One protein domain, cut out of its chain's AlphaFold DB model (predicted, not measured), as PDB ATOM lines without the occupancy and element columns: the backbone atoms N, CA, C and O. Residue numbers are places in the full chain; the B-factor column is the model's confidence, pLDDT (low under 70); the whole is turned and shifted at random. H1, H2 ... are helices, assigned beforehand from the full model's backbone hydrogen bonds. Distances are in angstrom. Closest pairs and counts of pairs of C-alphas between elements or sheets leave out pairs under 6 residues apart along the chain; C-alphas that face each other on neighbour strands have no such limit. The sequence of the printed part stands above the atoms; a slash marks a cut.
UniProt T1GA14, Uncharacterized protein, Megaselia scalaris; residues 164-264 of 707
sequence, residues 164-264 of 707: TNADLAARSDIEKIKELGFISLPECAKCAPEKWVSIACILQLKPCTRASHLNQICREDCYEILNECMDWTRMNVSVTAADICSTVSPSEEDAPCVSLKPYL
ATOM      1  N   THR A 164     175.165 152.801 203.073       90.56
ATOM      2  CA  THR A 164     173.898 153.144 202.403       90.56
ATOM      3  C   THR A 164     173.062 151.926 202.011       90.56
ATOM      4  O   THR A 164     171.840 152.015 201.979       90.56
ATOM      5  N   ASN A 165     173.686 150.782 201.717       91.38
ATOM      6  CA  ASN A 165     172.957 149.576 201.317       91.38
ATOM      7  C   ASN A 165     172.205 148.972 202.506       91.38
ATOM      8  O   ASN A 165     171.048 148.592 202.357       91.38
ATOM      9  N   ALA A 166     172.830 148.938 203.685       92.62
ATOM     10  CA  ALA A 166     172.186 148.503 204.920       92.62
ATOM     11  C   ALA A 166     171.054 149.457 205.347       92.62
ATOM     12  O   ALA A 166     170.002 149.000 205.787       92.62
ATOM     13  N   ASP A 167     171.222 150.769 205.143       94.06
ATOM     14  CA  ASP A 167     170.169 151.774 205.376       94.06
ATOM     15  C   ASP A 167     168.930 151.524 204.496       94.06
ATOM     16  O   ASP A 167     167.794 151.512 204.971       94.06
ATOM     17  N   LEU A 168     169.154 151.254 203.205       93.88
ATOM     18  CA  LEU A 168     168.090 150.915 202.258       93.88
ATOM     19  C   LEU A 168     167.454 149.552 202.560       93.88
ATOM     20  O   LEU A 168     166.237 149.408 202.430       93.88
ATOM     21  N   ALA A 169     168.244 148.565 202.987       93.62
ATOM     22  CA  ALA A 169     167.735 147.264 203.406       93.62
ATOM     23  C   ALA A 169     166.808 147.399 204.623       93.62
ATOM     24  O   ALA A 169     165.708 146.852 204.608       93.62
ATOM     25  N   ALA A 170     167.185 148.211 205.619       93.25
ATOM     26  CA  ALA A 170     166.363 148.453 206.807       93.25
ATOM     27  C   ALA A 170     165.026 149.109 206.444       93.25
ATOM     28  O   ALA A 170     163.974 148.750 206.980       93.25
ATOM     29  N   ARG A 171     165.049 150.040 205.486       92.31
ATOM     30  CA  ARG A 171     163.832 150.636 204.935       92.31
ATOM     31  C   ARG A 171     162.945 149.593 204.255       92.31
ATOM     32  O   ARG A 171     161.744 149.559 204.523       92.31
ATOM     33  N   SER A 172     163.532 148.740 203.413       90.44
ATOM     34  CA  SER A 172     162.803 147.678 202.712       90.44
ATOM     35  C   SER A 172     162.179 146.671 203.680       90.44
ATOM     36  O   SER A 172     161.054 146.235 203.453       90.44
ATOM     37  N   ASP A 173     162.852 146.338 204.782       86.69
ATOM     38  CA  ASP A 173     162.308 145.439 205.805       86.69
ATOM     39  C   ASP A 173     161.051 146.019 206.460       86.69
ATOM     40  O   ASP A 173     160.049 145.321 206.606       86.69
ATOM     41  N   ILE A 174     161.054 147.313 206.787       85.44
ATOM     42  CA  ILE A 174     159.876 147.992 207.345       85.44
ATOM     43  C   ILE A 174     158.740 148.089 206.324       85.44
ATOM     44  O   ILE A 174     157.575 147.938 206.693       85.44
ATOM     45  N   GLU A 175     159.048 148.333 205.050       84.81
ATOM     46  CA  GLU A 175     158.052 148.324 203.971       84.81
ATOM     47  C   GLU A 175     157.430 146.925 203.813       84.81
ATOM     48  O   GLU A 175     156.207 146.795 203.835       84.81
ATOM     49  N   LYS A 176     158.240 145.860 203.821       80.19
ATOM     50  CA  LYS A 176     157.762 144.467 203.786       80.19
ATOM     51  C   LYS A 176     156.914 144.095 204.998       80.19
ATOM     52  O   LYS A 176     155.887 143.442 204.832       80.19
ATOM     53  N   ILE A 177     157.303 144.512 206.205       72.38
ATOM     54  CA  ILE A 177     156.514 144.277 207.428       72.38
ATOM     55  C   ILE A 177     155.130 144.935 207.309       72.38
ATOM     56  O   ILE A 177     154.136 144.364 207.757       72.38
ATOM     57  N   LYS A 178     155.043 146.105 206.662       71.75
ATOM     58  CA  LYS A 178     153.770 146.794 206.396       71.75
ATOM     59  C   LYS A 178     152.935 146.109 205.307       71.75
ATOM     60  O   LYS A 178     151.714 146.091 205.429       71.75
ATOM     61  N   GLU A 179     153.569 145.575 204.262       68.44
ATOM     62  CA  GLU A 179     152.894 144.978 203.097       68.44
ATOM     63  C   GLU A 179     152.429 143.536 203.318       68.44
ATOM     64  O   GLU A 179     151.308 143.183 202.956       68.44
ATOM     65  N   LEU A 180     153.289 142.683 203.878       56.50
ATOM     66  CA  LEU A 180     153.092 141.236 203.823       56.50
ATOM     67  C   LEU A 180     152.166 140.696 204.916       56.50
ATOM     68  O   LEU A 180     151.640 139.599 204.749       56.50
ATOM     69  N   GLY A 181     151.980 141.401 206.041       52.81
ATOM     70  CA  GLY A 181     151.187 140.905 207.179       52.81
ATOM     71  C   GLY A 181     151.569 139.486 207.643       52.81
ATOM     72  O   GLY A 181     150.786 138.822 208.324       52.81
ATOM     73  N   PHE A 182     152.737 138.986 207.228       40.59
ATOM     74  CA  PHE A 182     153.060 137.569 207.265       40.59
ATOM     75  C   PHE A 182     153.675 137.285 208.629       40.59
ATOM     76  O   PHE A 182     154.815 137.656 208.897       40.59
ATOM     77  N   ILE A 183     152.834 136.662 209.461       44.94
ATOM     78  CA  ILE A 183     152.846 136.528 210.926       44.94
ATOM     79  C   ILE A 183     151.992 137.629 211.551       44.94
ATOM     80  O   ILE A 183     152.563 138.521 212.130       44.94
ATOM     81  N   SER A 184     150.659 137.620 211.418       46.00
ATOM     82  CA  SER A 184     149.690 138.345 212.281       46.00
ATOM     83  C   SER A 184     150.156 139.629 213.019       46.00
ATOM     84  O   SER A 184     149.773 139.858 214.160       46.00
ATOM     85  N   LEU A 185     150.930 140.503 212.371       49.94
ATOM     86  CA  LEU A 185     151.532 141.716 212.935       49.94
ATOM     87  C   LEU A 185     150.872 143.033 212.450       49.94
ATOM     88  O   LEU A 185     151.481 144.088 212.645       49.94
ATOM     89  N   PRO A 186     149.674 143.082 211.809       44.03
ATOM     90  CA  PRO A 186     149.207 144.326 211.187       44.03
ATOM     91  C   PRO A 186     148.925 145.458 212.195       44.03
ATOM     92  O   PRO A 186     148.866 146.624 211.804       44.03
ATOM     93  N   GLU A 187     148.795 145.148 213.491       48.84
ATOM     94  CA  GLU A 187     148.708 146.148 214.567       48.84
ATOM     95  C   GLU A 187     150.077 146.502 215.174       48.84
ATOM     96  O   GLU A 187     150.264 147.609 215.677       48.84
ATOM     97  N   CYS A 188     151.078 145.633 215.034       47.06
ATOM     98  CA  CYS A 188     152.408 145.804 215.615       47.06
ATOM     99  C   CYS A 188     153.210 146.888 214.894       47.06
ATOM    100  O   CYS A 188     153.885 147.662 215.550       47.06
ATOM    101  N   ALA A 189     153.072 147.034 213.571       50.78
ATOM    102  CA  ALA A 189     153.707 148.133 212.827       50.78
ATOM    103  C   ALA A 189     153.117 149.525 213.157       50.78
ATOM    104  O   ALA A 189     153.731 150.549 212.847       50.78
ATOM    105  N   LYS A 190     151.924 149.575 213.773       59.59
ATOM    106  CA  LYS A 190     151.316 150.798 214.329       59.59
ATOM    107  C   LYS A 190     151.687 151.004 215.804       59.59
ATOM    108  O   LYS A 190     151.716 152.141 216.265       59.59
ATOM    109  N   CYS A 191     151.969 149.919 216.521       64.56
ATOM    110  CA  CYS A 191     152.448 149.911 217.897       64.56
ATOM    111  C   CYS A 191     153.948 150.254 217.940       64.56
ATOM    112  O   CYS A 191     154.775 149.533 217.396       64.56
ATOM    113  N   ALA A 192     154.308 151.380 218.559       73.94
ATOM    114  CA  ALA A 192     155.697 151.833 218.716       73.94
ATOM    115  C   ALA A 192     156.533 151.847 217.403       73.94
ATOM    116  O   ALA A 192     157.564 151.171 217.308       73.94
ATOM    117  N   PRO A 193     156.147 152.645 216.384       77.88
ATOM    118  CA  PRO A 193     156.814 152.657 215.076       77.88
ATOM    119  C   PRO A 193     158.312 152.993 215.161       77.88
ATOM    120  O   PRO A 193     159.114 152.438 214.413       77.88
ATOM    121  N   GLU A 194     158.708 153.849 216.106       80.19
ATOM    122  CA  GLU A 194     160.110 154.216 216.347       80.19
ATOM    123  C   GLU A 194     160.962 153.024 216.820       80.19
ATOM    124  O   GLU A 194     162.117 152.886 216.406       80.19
ATOM    125  N   LYS A 195     160.391 152.119 217.634       82.50
ATOM    126  CA  LYS A 195     161.082 150.905 218.097       82.50
ATOM    127  C   LYS A 195     161.299 149.935 216.938       82.50
ATOM    128  O   LYS A 195     162.410 149.446 216.773       82.50
ATOM    129  N   TRP A 196     160.295 149.720 216.085       81.88
ATOM    130  CA  TRP A 196     160.424 148.839 214.916       81.88
ATOM    131  C   TRP A 196     161.427 149.346 213.888       81.88
ATOM    132  O   TRP A 196     162.244 148.559 213.416       81.88
ATOM    133  N   VAL A 197     161.425 150.651 213.591       87.38
ATOM    134  CA  VAL A 197     162.464 151.260 212.743       87.38
ATOM    135  C   VAL A 197     163.843 151.001 213.341       87.38
ATOM    136  O   VAL A 197     164.737 150.534 212.642       87.38
ATOM    137  N   SER A 198     164.001 151.218 214.649       88.44
ATOM    138  CA  SER A 198     165.271 150.975 215.337       88.44
ATOM    139  C   SER A 198     165.685 149.501 215.288       88.44
ATOM    140  O   SER A 198     166.854 149.219 215.053       88.44
ATOM    141  N   ILE A 199     164.752 148.554 215.429       85.94
ATOM    142  CA  ILE A 199     165.017 147.112 215.301       85.94
ATOM    143  C   ILE A 199     165.481 146.766 213.884       85.94
ATOM    144  O   ILE A 199     166.515 146.119 213.738       85.94
ATOM    145  N   ALA A 200     164.774 147.224 212.847       88.44
ATOM    146  CA  ALA A 200     165.183 146.997 211.461       88.44
ATOM    147  C   ALA A 200     166.588 147.565 211.198       88.44
ATOM    148  O   ALA A 200     167.440 146.896 210.615       88.44
ATOM    149  N   CYS A 201     166.869 148.761 211.719       93.06
ATOM    150  CA  CYS A 201     168.197 149.362 211.663       93.06
ATOM    151  C   CYS A 201     169.252 148.544 212.422       93.06
ATOM    152  O   CYS A 201     170.334 148.339 211.885       93.06
ATOM    153  N   ILE A 202     168.974 148.023 213.623       91.12
ATOM    154  CA  ILE A 202     169.916 147.152 214.352       91.12
ATOM    155  C   ILE A 202     170.204 145.873 213.563       91.12
ATOM    156  O   ILE A 202     171.361 145.469 213.476       91.12
ATOM    157  N   LEU A 203     169.187 145.250 212.969       87.94
ATOM    158  CA  LEU A 203     169.353 144.004 212.216       87.94
ATOM    159  C   LEU A 203     170.222 144.188 210.965       87.94
ATOM    160  O   LEU A 203     171.002 143.296 210.632       87.94
ATOM    161  N   GLN A 204     170.122 145.345 210.304       92.12
ATOM    162  CA  GLN A 204     170.872 145.635 209.080       92.12
ATOM    163  C   GLN A 204     172.233 146.285 209.348       92.12
ATOM    164  O   GLN A 204     173.238 145.843 208.801       92.12
ATOM    165  N   LEU A 205     172.304 147.291 210.227       92.38
ATOM    166  CA  LEU A 205     173.553 147.991 210.567       92.38
ATOM    167  C   LEU A 205     174.453 147.173 211.502       92.38
ATOM    168  O   LEU A 205     175.674 147.365 211.502       92.38
ATOM    169  N   LYS A 206     173.857 146.261 212.286       93.00
ATOM    170  CA  LYS A 206     174.526 145.313 213.190       93.00
ATOM    171  C   LYS A 206     175.531 146.007 214.127       93.00
ATOM    172  O   LYS A 206     176.742 145.826 213.965       93.00
ATOM    173  N   PRO A 207     175.064 146.828 215.087       93.06
ATOM    174  CA  PRO A 207     175.915 147.357 216.156       93.06
ATOM    175  C   PRO A 207     176.625 146.233 216.921       93.06
ATOM    176  O   PRO A 207     176.095 145.131 217.050       93.06
ATOM    177  N   CYS A 208     177.816 146.522 217.446       92.12
ATOM    178  CA  CYS A 208     178.639 145.547 218.155       92.12
ATOM    179  C   CYS A 208     178.945 145.959 219.596       92.12
ATOM    180  O   CYS A 208     179.219 147.124 219.895       92.12
ATOM    181  N   THR A 209     179.021 144.977 220.492       90.62
ATOM    182  CA  THR A 209     179.520 145.180 221.853       90.62
ATOM    183  C   THR A 209     181.031 145.410 221.867       90.62
ATOM    184  O   THR A 209     181.789 144.846 221.079       90.62
ATOM    185  N   ARG A 210     181.503 146.215 222.824       85.56
ATOM    186  CA  ARG A 210     182.929 146.577 222.941       85.56
ATOM    187  C   ARG A 210     183.822 145.404 223.358       85.56
ATOM    188  O   ARG A 210     184.937 145.277 222.867       85.56
ATOM    189  N   ALA A 211     183.335 144.566 224.275       80.69
ATOM    190  CA  ALA A 211     184.135 143.510 224.896       80.69
ATOM    191  C   ALA A 211     184.289 142.263 224.015       80.69
ATOM    192  O   ALA A 211     185.288 141.561 224.121       80.69
ATOM    193  N   SER A 212     183.300 141.974 223.168       80.12
ATOM    194  CA  SER A 212     183.238 140.713 222.428       80.12
ATOM    195  C   SER A 212     182.786 140.865 220.979       80.12
ATOM    196  O   SER A 212     182.716 139.865 220.286       80.12
ATOM    197  N   HIS A 213     182.509 142.065 220.466       86.06
ATOM    198  CA  HIS A 213     182.004 142.253 219.096       86.06
ATOM    199  C   HIS A 213     180.719 141.441 218.806       86.06
ATOM    200  O   HIS A 213     180.447 141.068 217.664       86.06
ATOM    201  N   LEU A 214     179.916 141.147 219.833       85.19
ATOM    202  CA  LEU A 214     178.615 140.501 219.656       85.19
ATOM    203  C   LEU A 214     177.597 141.524 219.150       85.19
ATOM    204  O   LEU A 214     177.657 142.691 219.521       85.19
ATOM    205  N   ASN A 215     176.656 141.072 218.330       84.88
ATOM    206  CA  ASN A 215     175.575 141.877 217.749       84.88
ATOM    207  C   ASN A 215     174.179 141.431 218.224       84.88
ATOM    208  O   ASN A 215     173.171 141.908 217.709       84.88
ATOM    209  N   GLN A 216     174.114 140.506 219.185       86.50
ATOM    210  CA  GLN A 216     172.858 140.056 219.783       86.50
ATOM    211  C   GLN A 216     172.262 141.152 220.668       86.50
ATOM    212  O   GLN A 216     172.988 141.824 221.408       86.50
ATOM    213  N   ILE A 217     170.940 141.311 220.605       88.62
ATOM    214  CA  ILE A 217     170.221 142.280 221.434       88.62
ATOM    215  C   ILE A 217     170.102 141.782 222.875       88.62
ATOM    216  O   ILE A 217     170.141 140.579 223.136       88.62
ATOM    217  N   CYS A 218     169.980 142.705 223.825       90.00
ATOM    218  CA  CYS A 218     169.754 142.347 225.221       90.00
ATOM    219  C   CYS A 218     168.403 141.647 225.402       90.00
ATOM    220  O   CYS A 218     167.410 141.995 224.755       90.00
ATOM    221  N   ARG A 219     168.366 140.647 226.289       89.81
ATOM    222  CA  ARG A 219     167.190 139.787 226.455       89.81
ATOM    223  C   ARG A 219     166.004 140.560 227.028       89.81
ATOM    224  O   ARG A 219     164.867 140.310 226.641       89.81
ATOM    225  N   GLU A 220     166.277 141.533 227.891       89.00
ATOM    226  CA  GLU A 220     165.292 142.450 228.466       89.00
ATOM    227  C   GLU A 220     164.630 143.289 227.373       89.00
ATOM    228  O   GLU A 220     163.405 143.370 227.322       89.00
ATOM    229  N   ASP A 221     165.438 143.846 226.467       88.06
ATOM    230  CA  ASP A 221     164.944 144.655 225.354       88.06
ATOM    231  C   ASP A 221     164.099 143.787 224.400       88.06
ATOM    232  O   ASP A 221     163.041 144.225 223.950       88.06
ATOM    233  N   CYS A 222     164.494 142.528 224.154       87.00
ATOM    234  CA  CYS A 222     163.692 141.576 223.377       87.00
ATOM    235  C   CYS A 222     162.309 141.328 224.004       87.00
ATOM    236  O   CYS A 222     161.289 141.449 223.322       87.00
ATOM    237  N   TYR A 223     162.254 141.024 225.304       88.19
ATOM    238  CA  TYR A 223     160.983 140.814 225.998       88.19
ATOM    239  C   TYR A 223     160.122 142.077 226.048       88.19
ATOM    240  O   TYR A 223     158.906 141.976 225.904       88.19
ATOM    241  N   GLU A 224     160.726 143.254 226.233       85.38
ATOM    242  CA  GLU A 224     160.011 144.534 226.237       85.38
ATOM    243  C   GLU A 224     159.255 144.736 224.916       85.38
ATOM    244  O   GLU A 224     158.052 144.993 224.922       85.38
ATOM    245  N   ILE A 225     159.932 144.526 223.783       80.25
ATOM    246  CA  ILE A 225     159.348 144.678 222.442       80.25
ATOM    247  C   ILE A 225     158.227 143.663 222.210       80.25
ATOM    248  O   ILE A 225     157.143 144.020 221.741       80.25
ATOM    249  N   LEU A 226     158.489 142.388 222.518       80.50
ATOM    250  CA  LEU A 226     157.527 141.321 222.264       80.50
ATOM    251  C   LEU A 226     156.276 141.466 223.140       80.50
ATOM    252  O   LEU A 226     155.178 141.205 222.665       80.50
ATOM    253  N   ASN A 227     156.408 141.912 224.389       79.56
ATOM    254  CA  ASN A 227     155.261 142.088 225.281       79.56
ATOM    255  C   ASN A 227     154.428 143.334 224.963       79.56
ATOM    256  O   ASN A 227     153.223 143.323 225.192       79.56
ATOM    257  N   GLU A 228     155.052 144.405 224.472       76.44
ATOM    258  CA  GLU A 228     154.347 145.657 224.185       76.44
ATOM    259  C   GLU A 228     153.512 145.570 222.906       76.44
ATOM    260  O   GLU A 228     152.406 146.106 222.862       76.44
ATOM    261  N   CYS A 229     154.025 144.892 221.872       70.69
ATOM    262  CA  CYS A 229     153.417 144.957 220.550       70.69
ATOM    263  C   CYS A 229     152.952 143.622 219.960       70.69
ATOM    264  O   CYS A 229     152.152 143.688 219.036       70.69
ATOM    265  N   MET A 230     153.378 142.437 220.425       70.31
ATOM    266  CA  MET A 230     152.961 141.170 219.788       70.31
ATOM    267  C   MET A 230     151.581 140.684 220.241       70.31
ATOM    268  O   MET A 230     151.326 140.517 221.432       70.31
ATOM    269  N   ASP A 231     150.731 140.328 219.274       69.62
ATOM    270  CA  ASP A 231     149.477 139.612 219.527       69.62
ATOM    271  C   ASP A 231     149.690 138.088 219.460       69.62
ATOM    272  O   ASP A 231     149.619 137.459 218.399       69.62
ATOM    273  N   TRP A 232     149.934 137.480 220.623       71.00
ATOM    274  CA  TRP A 232     150.139 136.034 220.773       71.00
ATOM    275  C   TRP A 232     148.906 135.192 220.416       71.00
ATOM    276  O   TRP A 232     149.041 134.001 220.145       71.00
ATOM    277  N   THR A 233     147.705 135.782 220.381       66.56
ATOM    278  CA  THR A 233     146.460 135.035 220.123       66.56
ATOM    279  C   THR A 233     146.303 134.617 218.662       66.56
ATOM    280  O   THR A 233     145.557 133.686 218.360       66.56
ATOM    281  N   ARG A 234     147.027 135.273 217.749       64.19
ATOM    282  CA  ARG A 234     146.936 135.054 216.301       64.19
ATOM    283  C   ARG A 234     148.100 134.251 215.716       64.19
ATOM    284  O   ARG A 234     148.209 134.149 214.489       64.19
ATOM    285  N   MET A 235     148.994 133.720 216.553       63.09
ATOM    286  CA  MET A 235     150.056 132.818 216.108       63.09
ATOM    287  C   MET A 235     149.516 131.390 215.976       63.09
ATOM    288  O   MET A 235     149.079 130.780 216.945       63.09
ATOM    289  N   ASN A 236     149.600 130.827 214.768       56.31
ATOM    290  CA  ASN A 236     149.185 129.448 214.474       56.31
ATOM    291  C   ASN A 236     150.153 128.377 215.031       56.31
ATOM    292  O   ASN A 236     149.941 127.187 214.806       56.31
ATOM    293  N   VAL A 237     151.230 128.780 215.715       61.53
ATOM    294  CA  VAL A 237     152.302 127.908 216.219       61.53
ATOM    295  C   VAL A 237     152.523 128.197 217.704       61.53
ATOM    296  O   VAL A 237     152.493 129.353 218.112       61.53
ATOM    297  N   SER A 238     152.774 127.156 218.503       66.25
ATOM    298  CA  SER A 238     153.099 127.225 219.936       66.25
ATOM    299  C   SER A 238     154.511 127.781 220.190       66.25
ATOM    300  O   SER A 238     155.322 127.132 220.844       66.25
ATOM    301  N   VAL A 239     154.838 128.932 219.606       72.00
ATOM    302  CA  VAL A 239     156.106 129.635 219.823       72.00
ATOM    303  C   VAL A 239     155.877 130.668 220.916       72.00
ATOM    304  O   VAL A 239     154.945 131.465 220.830       72.00
ATOM    305  N   THR A 240     156.710 130.653 221.950       80.75
ATOM    306  CA  THR A 240     156.637 131.606 223.063       80.75
ATOM    307  C   THR A 240     157.619 132.765 222.875       80.75
ATOM    308  O   THR A 240     158.578 132.675 222.105       80.75
ATOM    309  N   ALA A 241     157.432 133.859 223.625       79.75
ATOM    310  CA  ALA A 241     158.398 134.964 223.677       79.75
ATOM    311  C   ALA A 241     159.808 134.482 224.045       79.75
ATOM    312  O   ALA A 241     160.797 134.976 223.506       79.75
ATOM    313  N   ALA A 242     159.890 133.480 224.925       82.81
ATOM    314  CA  ALA A 242     161.149 132.884 225.342       82.81
ATOM    315  C   ALA A 242     161.865 132.180 224.182       82.81
ATOM    316  O   ALA A 242     163.074 132.354 224.031       82.81
ATOM    317  N   ASP A 243     161.132 131.464 223.326       80.44
ATOM    318  CA  ASP A 243     161.705 130.769 222.168       80.44
ATOM    319  C   ASP A 243     162.306 131.771 221.170       80.44
ATOM    320  O   ASP A 243     163.445 131.612 220.727       80.44
ATOM    321  N   ILE A 244     161.599 132.871 220.891       81.50
ATOM    322  CA  ILE A 244     162.097 133.936 220.005       81.50
ATOM    323  C   ILE A 244     163.321 134.622 220.623       81.50
ATOM    324  O   ILE A 244     164.376 134.706 219.988       81.50
ATOM    325  N   CYS A 245     163.220 135.073 221.879       85.25
ATOM    326  CA  CYS A 245     164.315 135.785 222.533       85.25
ATOM    327  C   CYS A 245     165.552 134.913 222.751       85.25
ATOM    328  O   CYS A 245     166.661 135.444 222.720       85.25
ATOM    329  N   SER A 246     165.399 133.592 222.892       82.50
ATOM    330  CA  SER A 246     166.532 132.663 222.975       82.50
ATOM    331  C   SER A 246     167.373 132.609 221.694       82.50
ATOM    332  O   SER A 246     168.557 132.289 221.753       82.50
ATOM    333  N   THR A 247     166.789 132.973 220.547       78.12
ATOM    334  CA  THR A 247     167.476 132.958 219.247       78.12
ATOM    335  C   THR A 247     168.285 134.241 219.018       78.12
ATOM    336  O   THR A 247     169.392 134.205 218.477       78.12
ATOM    337  N   VAL A 248     167.750 135.391 219.445       79.88
ATOM    338  CA  VAL A 248     168.316 136.725 219.152       79.88
ATOM    339  C   VAL A 248     169.098 137.350 220.308       79.88
ATOM    340  O   VAL A 248     169.825 138.318 220.086       79.88
ATOM    341  N   SER A 249     168.991 136.785 221.513       85.00
ATOM    342  CA  SER A 249     169.639 137.293 222.728       85.00
ATOM    343  C   SER A 249     170.612 136.265 223.319       85.00
ATOM    344  O   SER A 249     170.467 135.065 223.068       85.00
ATOM    345  N   PRO A 250     171.600 136.692 224.123       82.50
ATOM    346  CA  PRO A 250     172.462 135.767 224.851       82.50
ATOM    347  C   PRO A 250     171.685 134.883 225.840       82.50
ATOM    348  O   PRO A 250     170.637 135.269 226.361       82.50
ATOM    349  N   SER A 251     172.214 133.686 226.111       76.12
ATOM    350  CA  SER A 251     171.624 132.750 227.085       76.12
ATOM    351  C   SER A 251     172.033 133.027 228.535       76.12
ATOM    352  O   SER A 251     171.263 132.717 229.440       76.12
ATOM    353  N   GLU A 252     173.226 133.587 228.753       77.88
ATOM    354  CA  GLU A 252     173.751 133.937 230.080       77.88
ATOM    355  C   GLU A 252     173.333 135.365 230.463       77.88
ATOM    356  O   GLU A 252     173.369 136.258 229.619       77.88
ATOM    357  N   GLU A 253     172.957 135.589 231.725       70.62
ATOM    358  CA  GLU A 253     172.449 136.891 232.201       70.62
ATOM    359  C   GLU A 253     173.513 138.002 232.179       70.62
ATOM    360  O   GLU A 253     173.197 139.143 231.859       70.62
ATOM    361  N   ASP A 254     174.782 137.668 232.431       73.69
ATOM    362  CA  ASP A 254     175.897 138.629 232.430       73.69
ATOM    363  C   ASP A 254     176.588 138.764 231.058       73.69
ATOM    364  O   ASP A 254     177.615 139.443 230.925       73.69
ATOM    365  N   ALA A 255     176.073 138.099 230.017       78.94
ATOM    366  CA  ALA A 255     176.705 138.139 228.707       78.94
ATOM    367  C   ALA A 255     176.549 139.524 228.050       78.94
ATOM    368  O   ALA A 255     175.458 140.097 228.028       78.94
ATOM    369  N   PRO A 256     177.621 140.070 227.445       85.25
ATOM    370  CA  PRO A 256     177.560 141.364 226.778       85.25
ATOM    371  C   PRO A 256     176.582 141.334 225.594       85.25
ATOM    372  O   PRO A 256     176.713 140.510 224.690       85.25
ATOM    373  N   CYS A 257     175.660 142.294 225.566       89.62
ATOM    374  CA  CYS A 257     174.621 142.443 224.549       89.62
ATOM    375  C   CYS A 257     174.499 143.895 224.061       89.62
ATOM    376  O   CYS A 257     175.018 144.828 224.682       89.62
ATOM    377  N   VAL A 258     173.823 144.089 222.930       90.88
ATOM    378  CA  VAL A 258     173.486 145.411 222.398       90.88
ATOM    379  C   VAL A 258     172.146 145.855 222.976       90.88
ATOM    380  O   VAL A 258     171.123 145.219 222.722       90.88
ATOM    381  N   SER A 259     172.136 146.970 223.706       90.31
ATOM    382  CA  SER A 259     170.874 147.575 224.137       90.31
ATOM    383  C   SER A 259     170.259 148.427 223.029       90.31
ATOM    384  O   SER A 259     170.962 149.166 222.340       90.31
ATOM    385  N   LEU A 260     168.935 148.367 222.895       87.88
ATOM    386  CA  LEU A 260     168.157 149.172 221.954       87.88
ATOM    387  C   LEU A 260     168.020 150.632 222.414       87.88
ATOM    388  O   LEU A 260     167.951 151.539 221.585       87.88
ATOM    389  N   LYS A 261     168.011 150.878 223.730       88.75
ATOM    390  CA  LYS A 261     167.699 152.187 224.336       88.75
ATOM    391  C   LYS A 261     168.509 153.364 223.769       88.75
ATOM    392  O   LYS A 261     167.889 154.393 223.493       88.75
ATOM    393  N   PRO A 262     169.836 153.257 223.546       89.62
ATOM    394  CA  PRO A 262     170.629 154.354 222.989       89.62
ATOM    395  C   PRO A 262     170.223 154.753 221.568       89.62
ATOM    396  O   PRO A 262     170.468 155.890 221.181       89.62
ATOM    397  N   TYR A 263     169.612 153.842 220.804       90.62
ATOM    398  CA  TYR A 263     169.265 154.021 219.389       90.62
ATOM    399  C   TYR A 263     167.819 154.477 219.162       90.62
ATOM    400  O   TYR A 263     167.443 154.812 218.041       90.62
ATOM    401  N   LEU A 264     167.016 154.549 220.226       89.19
ATOM    402  CA  LEU A 264     165.659 155.097 220.165       89.19
ATOM    403  C   LEU A 264     165.645 156.626 220.033       89.19
ATOM    404  O   LEU A 264     164.610 157.207 219.725       89.19
TER     405      LEU A 264
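This is residues 164 to 264 of the 707 residues of an uncharacterized protein of Megaselia scalaris (UniProt T1GA14). Two pairs of crossed helices, H1 with H2 and H3 with H4, form the two halves of a flat body, and H2 comes near H3 where the halves meet. The chain zigzags from helix to helix through long links: residues 181 to 192 and 230 to 240 lie at one end of the helices, residues 206 to 218 loop out past the other, and the last stretch, residues 249 to 264, runs from H4 back toward H2. The printed part has 101 residues with four named helices, H1, H2, H3 and H4 in that order, and no named strand; the class is all helix, although the helices hold 49 of the 101 residues. The whole is compact, with a radius of gyration of the C-alphas of 13.9 A and spans of 38 by 35 by 19 A.

Start with the longest helix, H1, residues 164 to 180, and look from it to H2, residues 193 to 205. These two touch, and their closest C-alphas, those of Ala 170 and Ala 200, are 5.0 A apart. They run opposite ways at a steep tilt of 47 degrees. Move on to H3, residues 219 to 229: H2 and H3 are close but not clearly touching, the closest C-alphas being those of Lys 195 and Ile 225, 7.8 A apart. H2 and H3 run opposite ways at a steep tilt of 41 degrees. Next along the chain, H4, residues 241 to 248, touches H3, and the closest C-alphas of the two, those of Cys 222 and Cys 245, are 5.9 A apart. H3 and H4 run opposite ways at a steep tilt of 51 degrees. H1 is apart from H3 and from H4, and H2 is apart from H4. In H1, H2 and H3 every O i to N i+4 pair is within hydrogen-bond range; in H4 it is 3 of 4.

Find C-alpha 164 at (173.898, 153.144, 202.403); from there H1 runs 24.0 A to C-alpha 180 at (153.092, 141.236, 203.823). H2 runs 18.0 A from Pro 193 to Leu 205, and H3 runs 15.9 A from Arg 219 to Cys 229. H4 begins at Ala 241 and runs 11.0 A to C-alpha 248 at (168.316, 136.725, 219.152).

Look for the two C-alphas farthest apart at Ala 211 and Arg 234, 39.1 A from each other. The printed part has no cut, and the links H1 to H2, H2 to H3 and H3 to H4 are long, with 12, 13 and 11 residues. The mean pLDDT of the printed part is 79.0; look for values under 70 at residues 179 to 191, of which 179 and 180 belong to H1, at residue 231 and at residues 233 to 238 of this model.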